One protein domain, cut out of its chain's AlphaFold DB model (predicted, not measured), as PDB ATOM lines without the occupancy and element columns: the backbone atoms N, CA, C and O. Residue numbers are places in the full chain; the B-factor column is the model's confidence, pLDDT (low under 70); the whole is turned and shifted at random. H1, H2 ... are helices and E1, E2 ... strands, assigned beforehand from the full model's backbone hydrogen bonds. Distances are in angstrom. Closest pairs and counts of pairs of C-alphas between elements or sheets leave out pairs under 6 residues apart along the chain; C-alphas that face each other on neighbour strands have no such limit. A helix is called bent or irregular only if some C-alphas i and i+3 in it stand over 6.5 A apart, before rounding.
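This is residues 325 to 348, 373 to 425 and 464 to 506 of the 524 residues of an uncharacterized protein of Coptis chinensis (UniProt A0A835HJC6). A twisted sheet of four strands is the middle layer of three, with H1 and H3 side by side over one of its faces and H2 alone over the other. Residues 339 to 348, after H1, and residues 415 to 422, of which 415 to 418 belong to H2, stick out from this body. The printed part has 120 residues, with three named helices and four named strands in the order H1 E1 E2 E3 H2 E4 H3; the sheet's order is E1 - E2 - E3 - E4, all antiparallel, and the class is mixed, helices and strands. It is compact, with a radius of gyration of the C-alphas of 15.1 A and spans of 47 by 36 by 20 A.

The sheet holds E1, residues 373 to 378, E2, residues 383 to 388, E3, residues 394 to 399, and E4, residues 464 to 469; E1 and E4 are its edge strands. E1, E2 and E3 form a meander, each strand the antiparallel neighbour of the one before, in two hairpins. N 376 and O 385 are 2.8 A apart between E1 and E2, N 386 and O 396 2.9 A between E2 and E3, and N 397 and O 466 2.9 A between E3 and E4, each within hydrogen-bond range. H3, residues 475 to 495, is on the sheet at a height of 9.7 A, over E2 and E3, and runs along the strands, at 2 degrees to E3 on the local plane; its closest C-alphas to E4 are those of Trp 481 and Val 468, 6.4 A apart. H1, residues 328 to 338, is on the same face at a height of 9.6 A, over E2 and only just over E1, with 3 of its C-alphas falling on E1. H1 and H3 are close but not clearly touching, at a shallow tilt of 28 degrees, the same way; the C-alphas of Ser 333 and Arg 482 are closest, 7.4 A apart. H2, residues 406 to 418, is on the opposite face at a height of 9.8 A, over E2 and only just slantwise to it, at 32 degrees on the local plane. H2 is apart from H1 and H3. Every O i to N i+4 pair is within hydrogen-bond range in H1 and H2, and 15 of 17 are in H3.

H1 begins at C-alpha 328, (-23.616, 20.608, 22.793), and is 14.9 A long. H2 is 17.9 A long. H3 is 30.8 A long, ending at C-alpha 495, (-9.173, 13.394, -1.795); it is irregular, with C-alphas 476 and 479 7.2 A apart. E3, 16.8 A long, begins at C-alpha 394, (-26.258, 22.295, 11.269), E1 is 16.2 A, E2 15.8 A and E4 15.1 A.

The C-alphas of Ile 348 and Asn 506 are the two farthest apart, 49.4 A. Residues 349 to 372 and 426 to 463 are not printed; the C-alpha gaps across these cuts are 30.8 A and 13.2 A. Of the links that are printed whole, none is long. The mean pLDDT of the printed part is 72.8, and 42 residues are under 70, among them 339 to 348 and 495 to 506.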
ATOM      1  N   SER A 325     -29.201  27.994  21.579       56.50
ATOM      2  CA  SER A 325     -29.299  26.597  22.025       56.50
ATOM      3  C   SER A 325     -28.388  25.680  21.206       56.50
ATOM      4  O   SER A 325     -28.867  24.901  20.381       56.50
ATOM      5  N   TYR A 326     -27.086  25.746  21.477       65.44
ATOM      6  CA  TYR A 326     -26.064  24.866  20.901       65.44
ATOM      7  C   TYR A 326     -26.467  23.388  20.901       65.44
ATOM      8  O   TYR A 326     -26.971  22.861  21.899       65.44
ATOM      9  N   CYS A 327     -26.142  22.680  19.816       73.88
ATOM     10  CA  CYS A 327     -26.030  21.230  19.880       73.88
ATOM     11  C   CYS A 327     -24.736  20.892  20.623       73.88
ATOM     12  O   CYS A 327     -23.695  20.668  20.014       73.88
ATOM     13  N   LEU A 328     -24.789  20.878  21.958       77.50
ATOM     14  CA  LEU A 328     -23.616  20.608  22.793       77.50
ATOM     15  C   LEU A 328     -22.937  19.277  22.426       77.50
ATOM     16  O   LEU A 328     -21.718  19.173  22.494       77.50
ATOM     17  N   ALA A 329     -23.708  18.278  21.985       78.00
ATOM     18  CA  ALA A 329     -23.165  17.021  21.479       78.00
ATOM     19  C   ALA A 329     -22.321  17.205  20.202       78.00
ATOM     20  O   ALA A 329     -21.289  16.550  20.079       78.00
ATOM     21  N   CYS A 330     -22.723  18.086  19.278       80.38
ATOM     22  CA  CYS A 330     -21.967  18.384  18.059       80.38
ATOM     23  C   CYS A 330     -20.719  19.215  18.363       80.38
ATOM     24  O   CYS A 330     -19.617  18.794  18.022       80.38
ATOM     25  N   LEU A 331     -20.873  20.311  19.114       84.75
ATOM     26  CA  LEU A 331     -19.755  21.157  19.533       84.75
ATOM     27  C   LEU A 331     -18.682  20.347  20.278       84.75
ATOM     28  O   LEU A 331     -17.515  20.394  19.902       84.75
ATOM     29  N   LEU A 332     -19.070  19.533  21.269       79.69
ATOM     30  CA  LEU A 332     -18.123  18.642  21.947       79.69
ATOM     31  C   LEU A 332     -17.548  17.588  20.995       79.69
ATOM     32  O   LEU A 332     -16.358  17.327  21.073       79.69
ATOM     33  N   SER A 333     -18.323  17.039  20.054       80.81
ATOM     34  CA  SER A 333     -17.785  16.098  19.061       80.81
ATOM     35  C   SER A 333     -16.758  16.718  18.112       80.81
ATOM     36  O   SER A 333     -15.896  15.989  17.621       80.81
ATOM     37  N   LEU A 334     -16.852  18.016  17.822       84.94
ATOM     38  CA  LEU A 334     -15.871  18.743  17.016       84.94
ATOM     39  C   LEU A 334     -14.630  19.090  17.847       84.94
ATOM     40  O   LEU A 334     -13.519  18.896  17.366       84.94
ATOM     41  N   VAL A 335     -14.788  19.497  19.112       81.19
ATOM     42  CA  VAL A 335     -13.647  19.752  20.014       81.19
ATOM     43  C   VAL A 335     -12.912  18.459  20.399       81.19
ATOM     44  O   VAL A 335     -11.685  18.440  20.413       81.19
ATOM     45  N   GLU A 336     -13.619  17.341  20.602       76.62
ATOM     46  CA  GLU A 336     -13.041  15.993  20.774       76.62
ATOM     47  C   GLU A 336     -12.146  15.599  19.582       76.62
ATOM     48  O   GLU A 336     -11.098  14.974  19.766       76.62
ATOM     49  N   GLN A 337     -12.542  15.982  18.361       74.31
ATOM     50  CA  GLN A 337     -11.773  15.763  17.130       74.31
ATOM     51  C   GLN A 337     -10.629  16.779  16.966       74.31
ATOM     52  O   GLN A 337      -9.574  16.412  16.451       74.31
ATOM     53  N   ALA A 338     -10.817  18.024  17.411       71.06
ATOM     54  CA  ALA A 338      -9.852  19.111  17.259       71.06
ATOM     55  C   ALA A 338      -8.696  19.053  18.273       71.06
ATOM     56  O   ALA A 338      -7.529  19.115  17.890       71.06
ATOM     57  N   SER A 339      -9.013  18.868  19.558       63.47
ATOM     58  CA  SER A 339      -8.037  18.805  20.658       63.47
ATOM     59  C   SER A 339      -7.107  17.582  20.538       63.47
ATOM     60  O   SER A 339      -5.976  17.593  21.022       63.47
ATOM     61  N   SER A 340      -7.548  16.507  19.863       57.66
ATOM     62  CA  SER A 340      -6.775  15.273  19.599       57.66
ATOM     63  C   SER A 340      -6.306  14.508  20.862       57.66
ATOM     64  O   SER A 340      -5.762  13.406  20.776       57.66
ATOM     65  N   LEU A 341      -6.562  15.042  22.062       44.97
ATOM     66  CA  LEU A 341      -6.084  14.515  23.340       44.97
ATOM     67  C   LEU A 341      -7.006  13.435  23.934       44.97
ATOM     68  O   LEU A 341      -6.537  12.536  24.633       44.97
ATOM     69  N   PHE A 342      -8.309  13.483  23.632       43.03
ATOM     70  CA  PHE A 342      -9.316  12.595  24.235       43.03
ATOM     71  C   PHE A 342      -9.520  11.260  23.491       43.03
ATOM     72  O   PHE A 342     -10.011  10.289  24.073       43.03
ATOM     73  N   MET A 343      -9.065  11.173  22.234       45.62
ATOM     74  CA  MET A 343      -9.163   9.987  21.360       45.62
ATOM     75  C   MET A 343      -8.494   8.714  21.913       45.62
ATOM     76  O   MET A 343      -8.776   7.615  21.439       45.62
ATOM     77  N   ILE A 344      -7.608   8.847  22.904       45.53
ATOM     78  CA  ILE A 344      -6.853   7.733  23.500       45.53
ATOM     79  C   ILE A 344      -7.563   7.136  24.731       45.53
ATOM     80  O   ILE A 344      -7.292   5.992  25.087       45.53
ATOM     81  N   ILE A 345      -8.462   7.879  25.390       42.34
ATOM     82  CA  ILE A 345      -8.894   7.551  26.763       42.34
ATOM     83  C   ILE A 345     -10.306   6.944  26.836       42.34
ATOM     84  O   ILE A 345     -10.547   6.131  27.725       42.34
ATOM     85  N   TYR A 346     -11.236   7.297  25.932       40.69
ATOM     86  CA  TYR A 346     -12.673   7.109  26.216       40.69
ATOM     87  C   TYR A 346     -13.549   6.307  25.240       40.69
ATOM     88  O   TYR A 346     -14.709   6.085  25.582       40.69
ATOM     89  N   PHE A 347     -13.073   5.847  24.072       40.19
ATOM     90  CA  PHE A 347     -13.950   5.126  23.127       40.19
ATOM     91  C   PHE A 347     -13.397   3.799  22.589       40.19
ATOM     92  O   PHE A 347     -12.873   3.702  21.478       40.19
ATOM     93  N   ILE A 348     -13.616   2.742  23.377       39.19
ATOM     94  CA  ILE A 348     -13.750   1.376  22.866       39.19
ATOM     95  C   ILE A 348     -15.235   1.142  22.561       39.19
ATOM     96  O   ILE A 348     -15.982   0.755  23.450       39.19
ATOM     97  N   SER A 373     -20.576  32.081  16.581       85.50
ATOM     98  CA  SER A 373     -20.386  30.666  16.207       85.50
ATOM     99  C   SER A 373     -18.937  30.201  16.295       85.50
ATOM    100  O   SER A 373     -18.023  31.015  16.219       85.50
ATOM    101  N   PHE A 374     -18.717  28.886  16.375       89.12
ATOM    102  CA  PHE A 374     -17.363  28.325  16.387       89.12
ATOM    103  C   PHE A 374     -16.845  28.060  14.975       89.12
ATOM    104  O   PHE A 374     -17.532  27.449  14.154       89.12
ATOM    105  N   ILE A 375     -15.609  28.489  14.722       91.06
ATOM    106  CA  ILE A 375     -14.842  28.181  13.512       91.06
ATOM    107  C   ILE A 375     -13.760  27.169  13.889       91.06
ATOM    108  O   ILE A 375     -13.042  27.373  14.865       91.06
ATOM    109  N   PHE A 376     -13.625  26.106  13.096       92.12
ATOM    110  CA  PHE A 376     -12.565  25.102  13.189       92.12
ATOM    111  C   PHE A 376     -11.801  25.031  11.859       92.12
ATOM    112  O   PHE A 376     -12.404  24.978  10.786       92.12
ATOM    113  N   VAL A 377     -10.473  24.978  11.922       91.00
ATOM    114  CA  VAL A 377      -9.557  24.904  10.781       91.00
ATOM    115  C   VAL A 377      -8.842  23.560  10.807       91.00
ATOM    116  O   VAL A 377      -7.823  23.356  11.469       91.00
ATOM    117  N   PHE A 378      -9.371  22.620  10.035       88.06
ATOM    118  CA  PHE A 378      -8.779  21.309   9.833       88.06
ATOM    119  C   PHE A 378      -7.849  21.354   8.609       88.06
ATOM    120  O   PHE A 378      -8.153  20.748   7.580       88.06
ATOM    121  N   GLU A 379      -6.710  22.057   8.706       85.69
ATOM    122  CA  GLU A 379      -5.759  22.240   7.586       85.69
ATOM    123  C   GLU A 379      -5.420  20.922   6.879       85.69
ATOM    124  O   GLU A 379      -5.490  20.817   5.656       85.69
ATOM    125  N   ARG A 380      -5.105  19.876   7.656       81.81
ATOM    126  CA  ARG A 380      -4.742  18.553   7.126       81.81
ATOM    127  C   ARG A 380      -5.868  17.858   6.369       81.81
ATOM    128  O   ARG A 380      -5.573  17.041   5.509       81.81
ATOM    129  N   HIS A 381      -7.116  18.203   6.659       84.12
ATOM    130  CA  HIS A 381      -8.291  17.703   5.957       84.12
ATOM    131  C   HIS A 381      -8.734  18.653   4.833       84.12
ATOM    132  O   HIS A 381      -9.783  18.436   4.243       84.12
ATOM    133  N   ASN A 382      -7.996  19.735   4.548       87.44
ATOM    134  CA  ASN A 382      -8.407  20.794   3.624       87.44
ATOM    135  C   ASN A 382      -9.839  21.307   3.918       87.44
ATOM    136  O   ASN A 382     -10.647  21.481   2.998       87.44
ATOM    137  N   ARG A 383     -10.198  21.504   5.200       89.44
ATOM    138  CA  ARG A 383     -11.534  21.974   5.618       89.44
ATOM    139  C   ARG A 383     -11.477  23.148   6.593       89.44
ATOM    140  O   ARG A 383     -10.769  23.089   7.594       89.44
ATOM    141  N   ILE A 384     -12.317  24.150   6.345       91.62
ATOM    142  CA  ILE A 384     -12.850  25.032   7.391       91.62
ATOM    143  C   ILE A 384     -14.247  24.510   7.739       91.62
ATOM    144  O   ILE A 384     -15.023  24.155   6.848       91.62
ATOM    145  N   VAL A 385     -14.562  24.437   9.030       91.25
ATOM    146  CA  VAL A 385     -15.846  23.954   9.549       91.25
ATOM    147  C   VAL A 385     -16.449  25.017  10.461       91.25
ATOM    148  O   VAL A 385     -15.755  25.576  11.308       91.25
ATOM    149  N   LEU A 386     -17.734  25.311  10.276       89.50
ATOM    150  CA  LEU A 386     -18.469  26.341  11.008       89.50
ATOM    151  C   LEU A 386     -19.666  25.703  11.726       89.50
ATOM    152  O   LEU A 386     -20.602  25.231  11.079       89.50
ATOM    153  N   GLU A 387     -19.638  25.711  13.056       86.25
ATOM    154  CA  GLU A 387     -20.699  25.181  13.920       86.25
ATOM    155  C   GLU A 387     -21.575  26.342  14.411       86.25
ATOM    156  O   GLU A 387     -21.164  27.133  15.270       86.25
ATOM    157  N   ARG A 388     -22.776  26.471  13.825       73.12
ATOM    158  CA  ARG A 388     -23.695  27.600  14.045       73.12
ATOM    159  C   ARG A 388     -24.946  27.177  14.836       73.12
ATOM    160  O   ARG A 388     -25.797  26.471  14.293       73.12
ATOM    161  N   PRO A 389     -25.151  27.664  16.075       51.44
ATOM    162  CA  PRO A 389     -26.241  27.207  16.943       51.44
ATOM    163  C   PRO A 389     -27.635  27.660  16.486       51.44
ATOM    164  O   PRO A 389     -28.582  26.877  16.533       51.44
ATOM    165  N   GLU A 390     -27.793  28.905  16.025       50.75
ATOM    166  CA  GLU A 390     -29.114  29.422  15.628       50.75
ATOM    167  C   GLU A 390     -29.593  28.900  14.264       50.75
ATOM    168  O   GLU A 390     -30.729  29.147  13.862       50.75
ATOM    169  N   TYR A 391     -28.709  28.262  13.495       51.31
ATOM    170  CA  TYR A 391     -28.835  28.101  12.044       51.31
ATOM    171  C   TYR A 391     -29.468  26.746  11.678       51.31
ATOM    172  O   TYR A 391     -29.139  26.142  10.663       51.31
ATOM    173  N   GLY A 392     -30.407  26.280  12.511       53.31
ATOM    174  CA  GLY A 392     -31.177  25.059  12.260       53.31
ATOM    175  C   GLY A 392     -30.408  23.764  12.530       53.31
ATOM    176  O   GLY A 392     -30.504  22.838  11.732       53.31
ATOM    177  N   TYR A 393     -29.663  23.697  13.645       70.19
ATOM    178  CA  TYR A 393     -28.889  22.515  14.059       70.19
ATOM    179  C   TYR A 393     -28.029  21.941  12.916       70.19
ATOM    180  O   TYR A 393     -28.248  20.803  12.498       70.19
ATOM    181  N   ALA A 394     -27.095  22.733  12.379       79.69
ATOM    182  CA  ALA A 394     -26.258  22.295  11.269       79.69
ATOM    183  C   ALA A 394     -24.801  22.773  11.353       79.69
ATOM    184  O   ALA A 394     -24.522  23.955  11.572       79.69
ATOM    185  N   THR A 395     -23.893  21.846  11.051       86.56
ATOM    186  CA  THR A 395     -22.459  22.076  10.857       86.56
ATOM    187  C   THR A 395     -22.172  22.293   9.370       86.56
ATOM    188  O   THR A 395     -22.561  21.464   8.542       86.56
ATOM    189  N   TYR A 396     -21.477  23.372   9.008       88.00
ATOM    190  CA  TYR A 396     -21.177  23.736   7.616       88.00
ATOM    191  C   TYR A 396     -19.710  23.479   7.267       88.00
ATOM    192  O   TYR A 396     -18.824  23.790   8.060       88.00
ATOM    193  N   PHE A 397     -19.451  22.955   6.066       89.69
ATOM    194  CA  PHE A 397     -18.119  22.575   5.592       89.69
ATOM    195  C   PHE A 397     -17.718  23.390   4.360       89.69
ATOM    196  O   PHE A 397     -18.478  23.492   3.397       89.69
ATOM    197  N   PHE A 398     -16.489  23.905   4.364       90.38
ATOM    198  CA  PHE A 398     -15.886  24.681   3.279       90.38
ATOM    199  C   PHE A 398     -14.511  24.094   2.929       90.38
ATOM    200  O   PHE A 398     -13.772  23.686   3.828       90.38
ATOM    201  N   GLU A 399     -14.146  24.026   1.646       90.50
ATOM    202  CA  GLU A 399     -12.824  23.541   1.226       90.50
ATOM    203  C   GLU A 399     -11.748  24.622   1.432       90.50
ATOM    204  O   GLU A 399     -11.882  25.761   0.976       90.50
ATOM    205  N   LEU A 400     -10.660  24.263   2.116       88.56
ATOM    206  CA  LEU A 400      -9.512  25.146   2.316       88.56
ATOM    207  C   LEU A 400      -8.634  25.145   1.056       88.56
ATOM    208  O   LEU A 400      -8.201  24.093   0.584       88.56
ATOM    209  N   VAL A 401      -8.339  26.328   0.524       84.25
ATOM    210  CA  VAL A 401      -7.498  26.512  -0.661       84.25
ATOM    211  C   VAL A 401      -6.064  26.815  -0.230       84.25
ATOM    212  O   VAL A 401      -5.760  27.893   0.274       84.25
ATOM    213  N   ASN A 402      -5.167  25.855  -0.471       78.12
ATOM    214  CA  ASN A 402      -3.759  25.886  -0.040       78.12
ATOM    215  C   ASN A 402      -2.885  26.971  -0.708       78.12
ATOM    216  O   ASN A 402      -1.714  27.114  -0.361       78.12
ATOM    217  N   SER A 403      -3.414  27.717  -1.683       79.50
ATOM    218  CA  SER A 403      -2.739  28.865  -2.308       79.50
ATOM    219  C   SER A 403      -3.072  30.212  -1.649       79.50
ATOM    220  O   SER A 403      -2.474  31.219  -2.022       79.50
ATOM    221  N   LEU A 404      -3.987  30.227  -0.674       82.06
ATOM    222  CA  LEU A 404      -4.422  31.392   0.100       82.06
ATOM    223  C   LEU A 404      -4.082  31.181   1.584       82.06
ATOM    224  O   LEU A 404      -4.019  30.043   2.049       82.06
ATOM    225  N   SER A 405      -3.897  32.254   2.360       88.06
ATOM    226  CA  SER A 405      -3.741  32.115   3.816       88.06
ATOM    227  C   SER A 405      -5.054  31.658   4.469       88.06
ATOM    228  O   SER A 405      -6.148  31.944   3.971       88.06
ATOM    229  N   VAL A 406      -4.954  30.930   5.585       87.06
ATOM    230  CA  VAL A 406      -6.111  30.532   6.410       87.06
ATOM    231  C   VAL A 406      -6.862  31.774   6.891       87.06
ATOM    232  O   VAL A 406      -8.069  31.881   6.705       87.06
ATOM    233  N   GLU A 407      -6.127  32.749   7.421       87.50
ATOM    234  CA  GLU A 407      -6.638  34.022   7.934       87.50
ATOM    235  C   GLU A 407      -7.473  34.799   6.903       87.50
ATOM    236  O   GLU A 407      -8.604  35.180   7.192       87.50
ATOM    237  N   TRP A 408      -6.982  34.963   5.666       88.50
ATOM    238  CA  TRP A 408      -7.730  35.653   4.606       88.50
ATOM    239  C   TRP A 408      -8.999  34.883   4.210       88.50
ATOM    240  O   TRP A 408     -10.043  35.483   3.949       88.50
ATOM    241  N   GLN A 409      -8.948  33.545   4.216       90.38
ATOM    242  CA  GLN A 409     -10.117  32.701   3.953       90.38
ATOM    243  C   GLN A 409     -11.159  32.785   5.078       90.38
ATOM    244  O   GLN A 409     -12.352  32.836   4.776       90.38
ATOM    245  N   ILE A 410     -10.728  32.872   6.343       89.56
ATOM    246  CA  ILE A 410     -11.604  33.139   7.493       89.56
ATOM    247  C   ILE A 410     -12.196  34.546   7.392       89.56
ATOM    248  O   ILE A 410     -13.411  34.678   7.480       89.56
ATOM    249  N   LYS A 411     -11.395  35.585   7.123       88.19
ATOM    250  CA  LYS A 411     -11.877  36.969   6.958       88.19
ATOM    251  C   LYS A 411     -12.944  37.060   5.861       88.19
ATOM    252  O   LYS A 411     -14.033  37.568   6.109       88.19
ATOM    253  N   ARG A 412     -12.706  36.438   4.697       88.25
ATOM    254  CA  ARG A 412     -13.690  36.307   3.603       88.25
ATOM    255  C   ARG A 412     -14.967  35.577   4.026       88.25
ATOM    256  O   ARG A 412     -16.059  36.026   3.681       88.25
ATOM    257  N   LEU A 413     -14.844  34.469   4.760       88.56
ATOM    258  CA  LEU A 413     -15.980  33.706   5.290       88.56
ATOM    259  C   LEU A 413     -16.805  34.542   6.281       88.56
ATOM    260  O   LEU A 413     -18.030  34.584   6.170       88.56
ATOM    261  N   VAL A 414     -16.140  35.242   7.202       86.12
ATOM    262  CA  VAL A 414     -16.768  36.103   8.210       86.12
ATOM    263  C   VAL A 414     -17.474  37.286   7.549       86.12
ATOM    264  O   VAL A 414     -18.677  37.429   7.748       86.12
ATOM    265  N   THR A 415     -16.808  38.066   6.687       84.56
ATOM    266  CA  THR A 415     -17.449  39.176   5.954       84.56
ATOM    267  C   THR A 415     -18.675  38.692   5.176       84.56
ATOM    268  O   THR A 415     -19.764  39.247   5.327       84.56
ATOM    269  N   ALA A 416     -18.555  37.612   4.398       82.12
ATOM    270  CA  ALA A 416     -19.671  37.107   3.603       82.12
ATOM    271  C   ALA A 416     -20.851  36.595   4.454       82.12
ATOM    272  O   ALA A 416     -22.000  36.760   4.049       82.12
ATOM    273  N   MET A 417     -20.596  35.987   5.622       79.56
ATOM    274  CA  MET A 417     -21.630  35.384   6.481       79.56
ATOM    275  C   MET A 417     -22.094  36.245   7.672       79.56
ATOM    276  O   MET A 417     -23.030  35.847   8.376       79.56
ATOM    277  N   LYS A 418     -21.474  37.405   7.911       79.06
ATOM    278  CA  LYS A 418     -21.970  38.467   8.808       79.06
ATOM    279  C   LYS A 418     -23.109  39.244   8.139       79.06
ATOM    280  O   LYS A 418     -24.096  39.601   8.774       79.06
ATOM    281  N   LEU A 419     -22.990  39.453   6.828       63.31
ATOM    282  CA  LEU A 419     -23.835  40.359   6.041       63.31
ATOM    283  C   LEU A 419     -25.061  39.686   5.404       63.31
ATOM    284  O   LEU A 419     -25.911  40.361   4.818       63.31
ATOM    285  N   THR A 420     -25.207  38.367   5.558       58.16
ATOM    286  CA  THR A 420     -26.433  37.617   5.230       58.16
ATOM    287  C   THR A 420     -27.542  37.920   6.246       58.16
ATOM    288  O   THR A 420     -27.925  37.067   7.044       58.16
ATOM    289  N   THR A 421     -28.053  39.153   6.229       47.56
ATOM    290  CA  THR A 421     -29.233  39.589   7.003       47.56
ATOM    291  C   THR A 421     -30.539  39.017   6.443       47.56
ATOM    292  O   THR A 421     -31.538  38.917   7.150       47.56
ATOM    293  N   CYS A 422     -30.531  38.610   5.171       42.94
ATOM    294  CA  CYS A 422     -31.580  37.793   4.564       42.94
ATOM    295  C   CYS A 422     -31.433  36.315   4.939       42.94
ATOM    296  O   CYS A 422     -30.347  35.861   5.296       42.94
ATOM    297  N   SER A 423     -32.526  35.555   4.789       46.22
ATOM    298  CA  SER A 423     -32.574  34.133   5.142       46.22
ATOM    299  C   SER A 423     -31.381  33.340   4.604       46.22
ATOM    300  O   SER A 423     -31.012  33.413   3.428       46.22
ATOM    301  N   ARG A 424     -30.832  32.529   5.512       53.44
ATOM    302  CA  ARG A 424     -29.624  31.700   5.388       53.44
ATOM    303  C   ARG A 424     -29.675  30.752   4.182       53.44
ATOM    304  O   ARG A 424     -28.632  30.343   3.678       53.44
ATOM    305  N   THR A 425     -30.882  30.460   3.695       53.16
ATOM    306  CA  THR A 425     -31.166  29.666   2.501       53.16
ATOM    307  C   THR A 425     -30.360  30.102   1.276       53.16
ATOM    308  O   THR A 425     -29.700  29.247   0.711       53.16
ATOM    309  N   TYR A 464     -17.849  26.410  -0.558       87.50
ATOM    310  CA  TYR A 464     -18.836  25.641   0.210       87.50
ATOM    311  C   TYR A 464     -18.961  24.203  -0.320       87.50
ATOM    312  O   TYR A 464     -19.180  23.991  -1.513       87.50
ATOM    313  N   CYS A 465     -18.817  23.230   0.582       84.94
ATOM    314  CA  CYS A 465     -18.755  21.804   0.275       84.94
ATOM    315  C   CYS A 465     -20.070  21.087   0.609       84.94
ATOM    316  O   CYS A 465     -20.647  20.441  -0.262       84.94
ATOM    317  N   ASP A 466     -20.516  21.145   1.870       86.38
ATOM    318  CA  ASP A 466     -21.700  20.422   2.359       86.38
ATOM    319  C   ASP A 466     -22.165  20.962   3.731       86.38
ATOM    320  O   ASP A 466     -21.456  21.741   4.380       86.38
ATOM    321  N   ARG A 467     -23.330  20.511   4.212       86.25
ATOM    322  CA  ARG A 467     -23.817  20.723   5.584       86.25
ATOM    323  C   ARG A 467     -24.302  19.419   6.216       86.25
ATOM    324  O   ARG A 467     -25.019  18.641   5.591       86.25
ATOM    325  N   VAL A 468     -24.001  19.216   7.495       85.12
ATOM    326  CA  VAL A 468     -24.549  18.103   8.284       85.12
ATOM    327  C   VAL A 468     -25.594  18.642   9.246       85.12
ATOM    328  O   VAL A 468     -25.256  19.360  10.180       85.12
ATOM    329  N   VAL A 469     -26.859  18.281   9.025       81.81
ATOM    330  CA  VAL A 469     -27.964  18.595   9.945       81.81
ATOM    331  C   VAL A 469     -28.023  17.547  11.061       81.81
ATOM    332  O   VAL A 469     -27.923  16.347  10.800       81.81
ATOM    333  N   HIS A 470     -28.205  18.009  12.295       77.31
ATOM    334  CA  HIS A 470     -28.182  17.232  13.532       77.31
ATOM    335  C   HIS A 470     -29.353  17.628  14.461       77.31
ATOM    336  O   HIS A 470     -29.155  18.118  15.578       77.31
ATOM    337  N   ASP A 471     -30.596  17.451  13.979       66.69
ATOM    338  CA  ASP A 471     -31.818  17.834  14.707       66.69
ATOM    339  C   ASP A 471     -31.924  17.126  16.067       66.69
ATOM    340  O   ASP A 471     -32.022  15.903  16.175       66.69
ATOM    341  N   ARG A 472     -31.997  17.944  17.117       57.84
ATOM    342  CA  ARG A 472     -32.176  17.544  18.515       57.84
ATOM    343  C   ARG A 472     -33.397  16.647  18.764       57.84
ATOM    344  O   ARG A 472     -33.440  15.976  19.790       57.84
ATOM    345  N   LYS A 473     -34.404  16.636  17.882       58.59
ATOM    346  CA  LYS A 473     -35.608  15.800  18.053       58.59
ATOM    347  C   LYS A 473     -35.351  14.294  17.949       58.59
ATOM    348  O   LYS A 473     -36.191  13.538  18.431       58.59
ATOM    349  N   ASN A 474     -34.253  13.862  17.325       53.47
ATOM    350  CA  ASN A 474     -34.005  12.449  17.038       53.47
ATOM    351  C   ASN A 474     -32.632  12.010  17.580       53.47
ATOM    352  O   ASN A 474     -31.667  11.840  16.844       53.47
ATOM    353  N   GLU A 475     -32.535  11.827  18.903       52.72
ATOM    354  CA  GLU A 475     -31.278  11.461  19.592       52.72
ATOM    355  C   GLU A 475     -30.678  10.115  19.123       52.72
ATOM    356  O   GLU A 475     -29.490   9.867  19.324       52.72
ATOM    357  N   ALA A 476     -31.462   9.274  18.439       56.81
ATOM    358  CA  ALA A 476     -30.978   8.073  17.754       56.81
ATOM    359  C   ALA A 476     -29.968   8.381  16.627       56.81
ATOM    360  O   ALA A 476     -29.057   7.588  16.381       56.81
ATOM    361  N   ASP A 477     -30.078   9.548  15.988       63.12
ATOM    362  CA  ASP A 477     -29.291   9.917  14.807       63.12
ATOM    363  C   ASP A 477     -27.916  10.506  15.182       63.12
ATOM    364  O   ASP A 477     -27.141  10.896  14.307       63.12
ATOM    365  N   VAL A 478     -27.570  10.551  16.479       72.75
ATOM    366  CA  VAL A 478     -26.283  11.072  16.978       72.75
ATOM    367  C   VAL A 478     -25.088  10.340  16.375       72.75
ATOM    368  O   VAL A 478     -24.107  10.974  15.987       72.75
ATOM    369  N   SER A 479     -25.178   9.019  16.223       74.25
ATOM    370  CA  SER A 479     -24.146   8.236  15.537       74.25
ATOM    371  C   SER A 479     -24.108   8.514  14.029       74.25
ATOM    372  O   SER A 479     -23.036   8.479  13.427       74.25
ATOM    373  N   GLU A 480     -25.252   8.831  13.409       81.12
ATOM    374  CA  GLU A 480     -25.332   9.109  11.974       81.12
ATOM    375  C   GLU A 480     -24.696  10.462  11.633       81.12
ATOM    376  O   GLU A 480     -23.815  10.518  10.771       81.12
ATOM    377  N   TRP A 481     -25.075  11.550  12.316       82.75
ATOM    378  CA  TRP A 481     -24.489  12.861  12.024       82.75
ATOM    379  C   TRP A 481     -23.011  12.935  12.432       82.75
ATOM    380  O   TRP A 481     -22.214  13.467  11.657       82.75
ATOM    381  N   ARG A 482     -22.588  12.292  13.536       82.62
ATOM    382  CA  ARG A 482     -21.153  12.140  13.861       82.62
ATOM    383  C   ARG A 482     -20.397  11.401  12.754       82.62
ATOM    384  O   ARG A 482     -19.318  11.840  12.354       82.62
ATOM    385  N   SER A 483     -20.972  10.329  12.202       80.75
ATOM    386  CA  SER A 483     -20.360   9.600  11.083       80.75
ATOM    387  C   SER A 483     -20.342  10.402   9.775       80.75
ATOM    388  O   SER A 483     -19.422  10.209   8.978       80.75
ATOM    389  N   LYS A 484     -21.308  11.300   9.535       84.12
ATOM    390  CA  LYS A 484     -21.295  12.229   8.387       84.12
ATOM    391  C   LYS A 484     -20.185  13.274   8.525       84.12
ATOM    392  O   LYS A 484     -19.419  13.440   7.581       84.12
ATOM    393  N   ILE A 485     -20.044  13.900   9.699       85.62
ATOM    394  CA  ILE A 485     -18.952  14.845  10.006       85.62
ATOM    395  C   ILE A 485     -17.589  14.173   9.799       85.62
ATOM    396  O   ILE A 485     -16.778  14.657   9.010       85.62
ATOM    397  N   GLY A 486     -17.368  13.009  10.423       83.25
ATOM    398  CA  GLY A 486     -16.118  12.259  10.274       83.25
ATOM    399  C   GLY A 486     -15.819  11.887   8.817       83.25
ATOM    400  O   GLY A 486     -14.681  12.015   8.370       83.25
ATOM    401  N   LYS A 487     -16.842  11.508   8.038       83.25
ATOM    402  CA  LYS A 487     -16.689  11.233   6.603       83.25
ATOM    403  C   LYS A 487     -16.341  12.485   5.792       83.25
ATOM    404  O   LYS A 487     -15.502  12.390   4.907       83.25
ATOM    405  N   LEU A 488     -16.945  13.644   6.061       85.31
ATOM    406  CA  LEU A 488     -16.639  14.886   5.335       85.31
ATOM    407  C   LEU A 488     -15.227  15.412   5.620       85.31
ATOM    408  O   LEU A 488     -14.592  15.948   4.710       85.31
ATOM    409  N   LEU A 489     -14.722  15.210   6.841       85.56
ATOM    410  CA  LEU A 489     -13.320  15.460   7.181       85.56
ATOM    411  C   LEU A 489     -12.392  14.475   6.453       85.56
ATOM    412  O   LEU A 489     -11.486  14.911   5.747       85.56
ATOM    413  N   MET A 490     -12.642  13.164   6.549       82.69
ATOM    414  CA  MET A 490     -11.804  12.155   5.880       82.69
ATOM    415  C   MET A 490     -11.805  12.304   4.354       82.69
ATOM    416  O   MET A 490     -10.734  12.294   3.761       82.69
ATOM    417  N   ASN A 491     -12.953  12.576   3.721       83.38
ATOM    418  CA  ASN A 491     -13.033  12.901   2.290       83.38
ATOM    419  C   ASN A 491     -12.071  14.043   1.909       83.38
ATOM    420  O   ASN A 491     -11.418  13.979   0.871       83.38
ATOM    421  N   GLY A 492     -11.990  15.086   2.744       81.44
ATOM    422  CA  GLY A 492     -11.105  16.230   2.535       81.44
ATOM    423  C   GLY A 492      -9.615  15.918   2.747       81.44
ATOM    424  O   GLY A 492      -8.759  16.552   2.130       81.44
ATOM    425  N   TYR A 493      -9.290  14.915   3.567       80.00
ATOM    426  CA  TYR A 493      -7.929  14.393   3.724       80.00
ATOM    427  C   TYR A 493      -7.526  13.455   2.573       80.00
ATOM    428  O   TYR A 493      -6.489  13.667   1.947       80.00
ATOM    429  N   ASP A 494      -8.354  12.451   2.273       76.38
ATOM    430  CA  ASP A 494      -8.069  11.390   1.295       76.38
ATOM    431  C   ASP A 494      -8.088  11.898  -0.157       76.38
ATOM    432  O   ASP A 494      -7.377  11.381  -1.020       76.38
ATOM    433  N   GLY A 495      -8.927  12.898  -0.442       64.88
ATOM    434  CA  GLY A 495      -9.173  13.394  -1.795       64.88
ATOM    435  C   GLY A 495      -9.777  14.794  -1.840       64.88
ATOM    436  O   GLY A 495     -10.482  15.109  -2.798       64.88
ATOM    437  N   GLY A 496      -9.529  15.625  -0.821       60.19
ATOM    438  CA  GLY A 496      -9.966  17.017  -0.819       60.19
ATOM    439  C   GLY A 496      -9.379  17.738  -2.019       60.19
ATOM    440  O   GLY A 496      -8.157  17.808  -2.175       60.19
ATOM    441  N   THR A 497     -10.251  18.252  -2.884       49.12
ATOM    442  CA  THR A 497      -9.813  18.963  -4.077       49.12
ATOM    443  C   THR A 497      -9.028  20.179  -3.610       49.12
ATOM    444  O   THR A 497      -9.593  21.084  -2.999       49.12
ATOM    445  N   ILE A 498      -7.726  20.242  -3.902       52.56
ATOM    446  CA  ILE A 498      -7.002  21.511  -3.812       52.56
ATOM    447  C   ILE A 498      -7.556  22.351  -4.957       52.56
ATOM    448  O   ILE A 498      -7.093  22.237  -6.092       52.56
ATOM    449  N   VAL A 499      -8.626  23.096  -4.673       48.88
ATOM    450  CA  VAL A 499      -9.402  23.786  -5.698       48.88
ATOM    451  C   VAL A 499      -8.496  24.829  -6.338       48.88
ATOM    452  O   VAL A 499      -8.249  25.896  -5.783       48.88
ATOM    453  N   LEU A 500      -8.005  24.511  -7.538       45.91
ATOM    454  CA  LEU A 500      -7.408  25.463  -8.471       45.91
ATOM    455  C   LEU A 500      -8.530  26.301  -9.103       45.91
ATOM    456  O   LEU A 500      -8.666  26.387 -10.323       45.91
ATOM    457  N   SER A 501      -9.365  26.892  -8.246       43.94
ATOM    458  CA  SER A 501     -10.251  27.984  -8.612       43.94
ATOM    459  C   SER A 501      -9.389  29.156  -9.069       43.94
ATOM    460  O   SER A 501      -8.220  29.287  -8.688       43.94
ATOM    461  N   ASN A 502      -9.951  29.992  -9.940       50.09
ATOM    462  CA  ASN A 502      -9.250  31.164 -10.448       50.09
ATOM    463  C   ASN A 502      -8.824  32.025  -9.253       50.09
ATOM    464  O   ASN A 502      -9.677  32.554  -8.544       50.09
ATOM    465  N   LEU A 503      -7.511  32.090  -9.010       57.34
ATOM    466  CA  LEU A 503      -6.938  32.720  -7.823       57.34
ATOM    467  C   LEU A 503      -7.492  34.149  -7.671       57.34
ATOM    468  O   LEU A 503      -7.405  34.902  -8.647       57.34
ATOM    469  N   PRO A 504      -8.023  34.521  -6.485       59.66
ATOM    470  CA  PRO A 504      -8.393  35.889  -6.132       59.66
ATOM    471  C   PRO A 504      -7.429  36.914  -6.732       59.66
ATOM    472  O   PRO A 504      -6.244  36.939  -6.394       59.66
ATOM    473  N   LYS A 505      -7.901  37.721  -7.691       60.03
ATOM    474  CA  LYS A 505      -7.014  38.513  -8.575       60.03
ATOM    475  C   LYS A 505      -6.212  39.575  -7.811       60.03
ATOM    476  O   LYS A 505      -5.144  39.988  -8.269       60.03
ATOM    477  N   ASN A 506      -6.706  39.959  -6.635       53.00
ATOM    478  CA  ASN A 506      -6.090  40.935  -5.740       53.00
ATOM    479  C   ASN A 506      -5.002  40.302  -4.843       53.00
ATOM    480  O   ASN A 506      -4.280  41.015  -4.156       53.00
TER     481      ASN A 506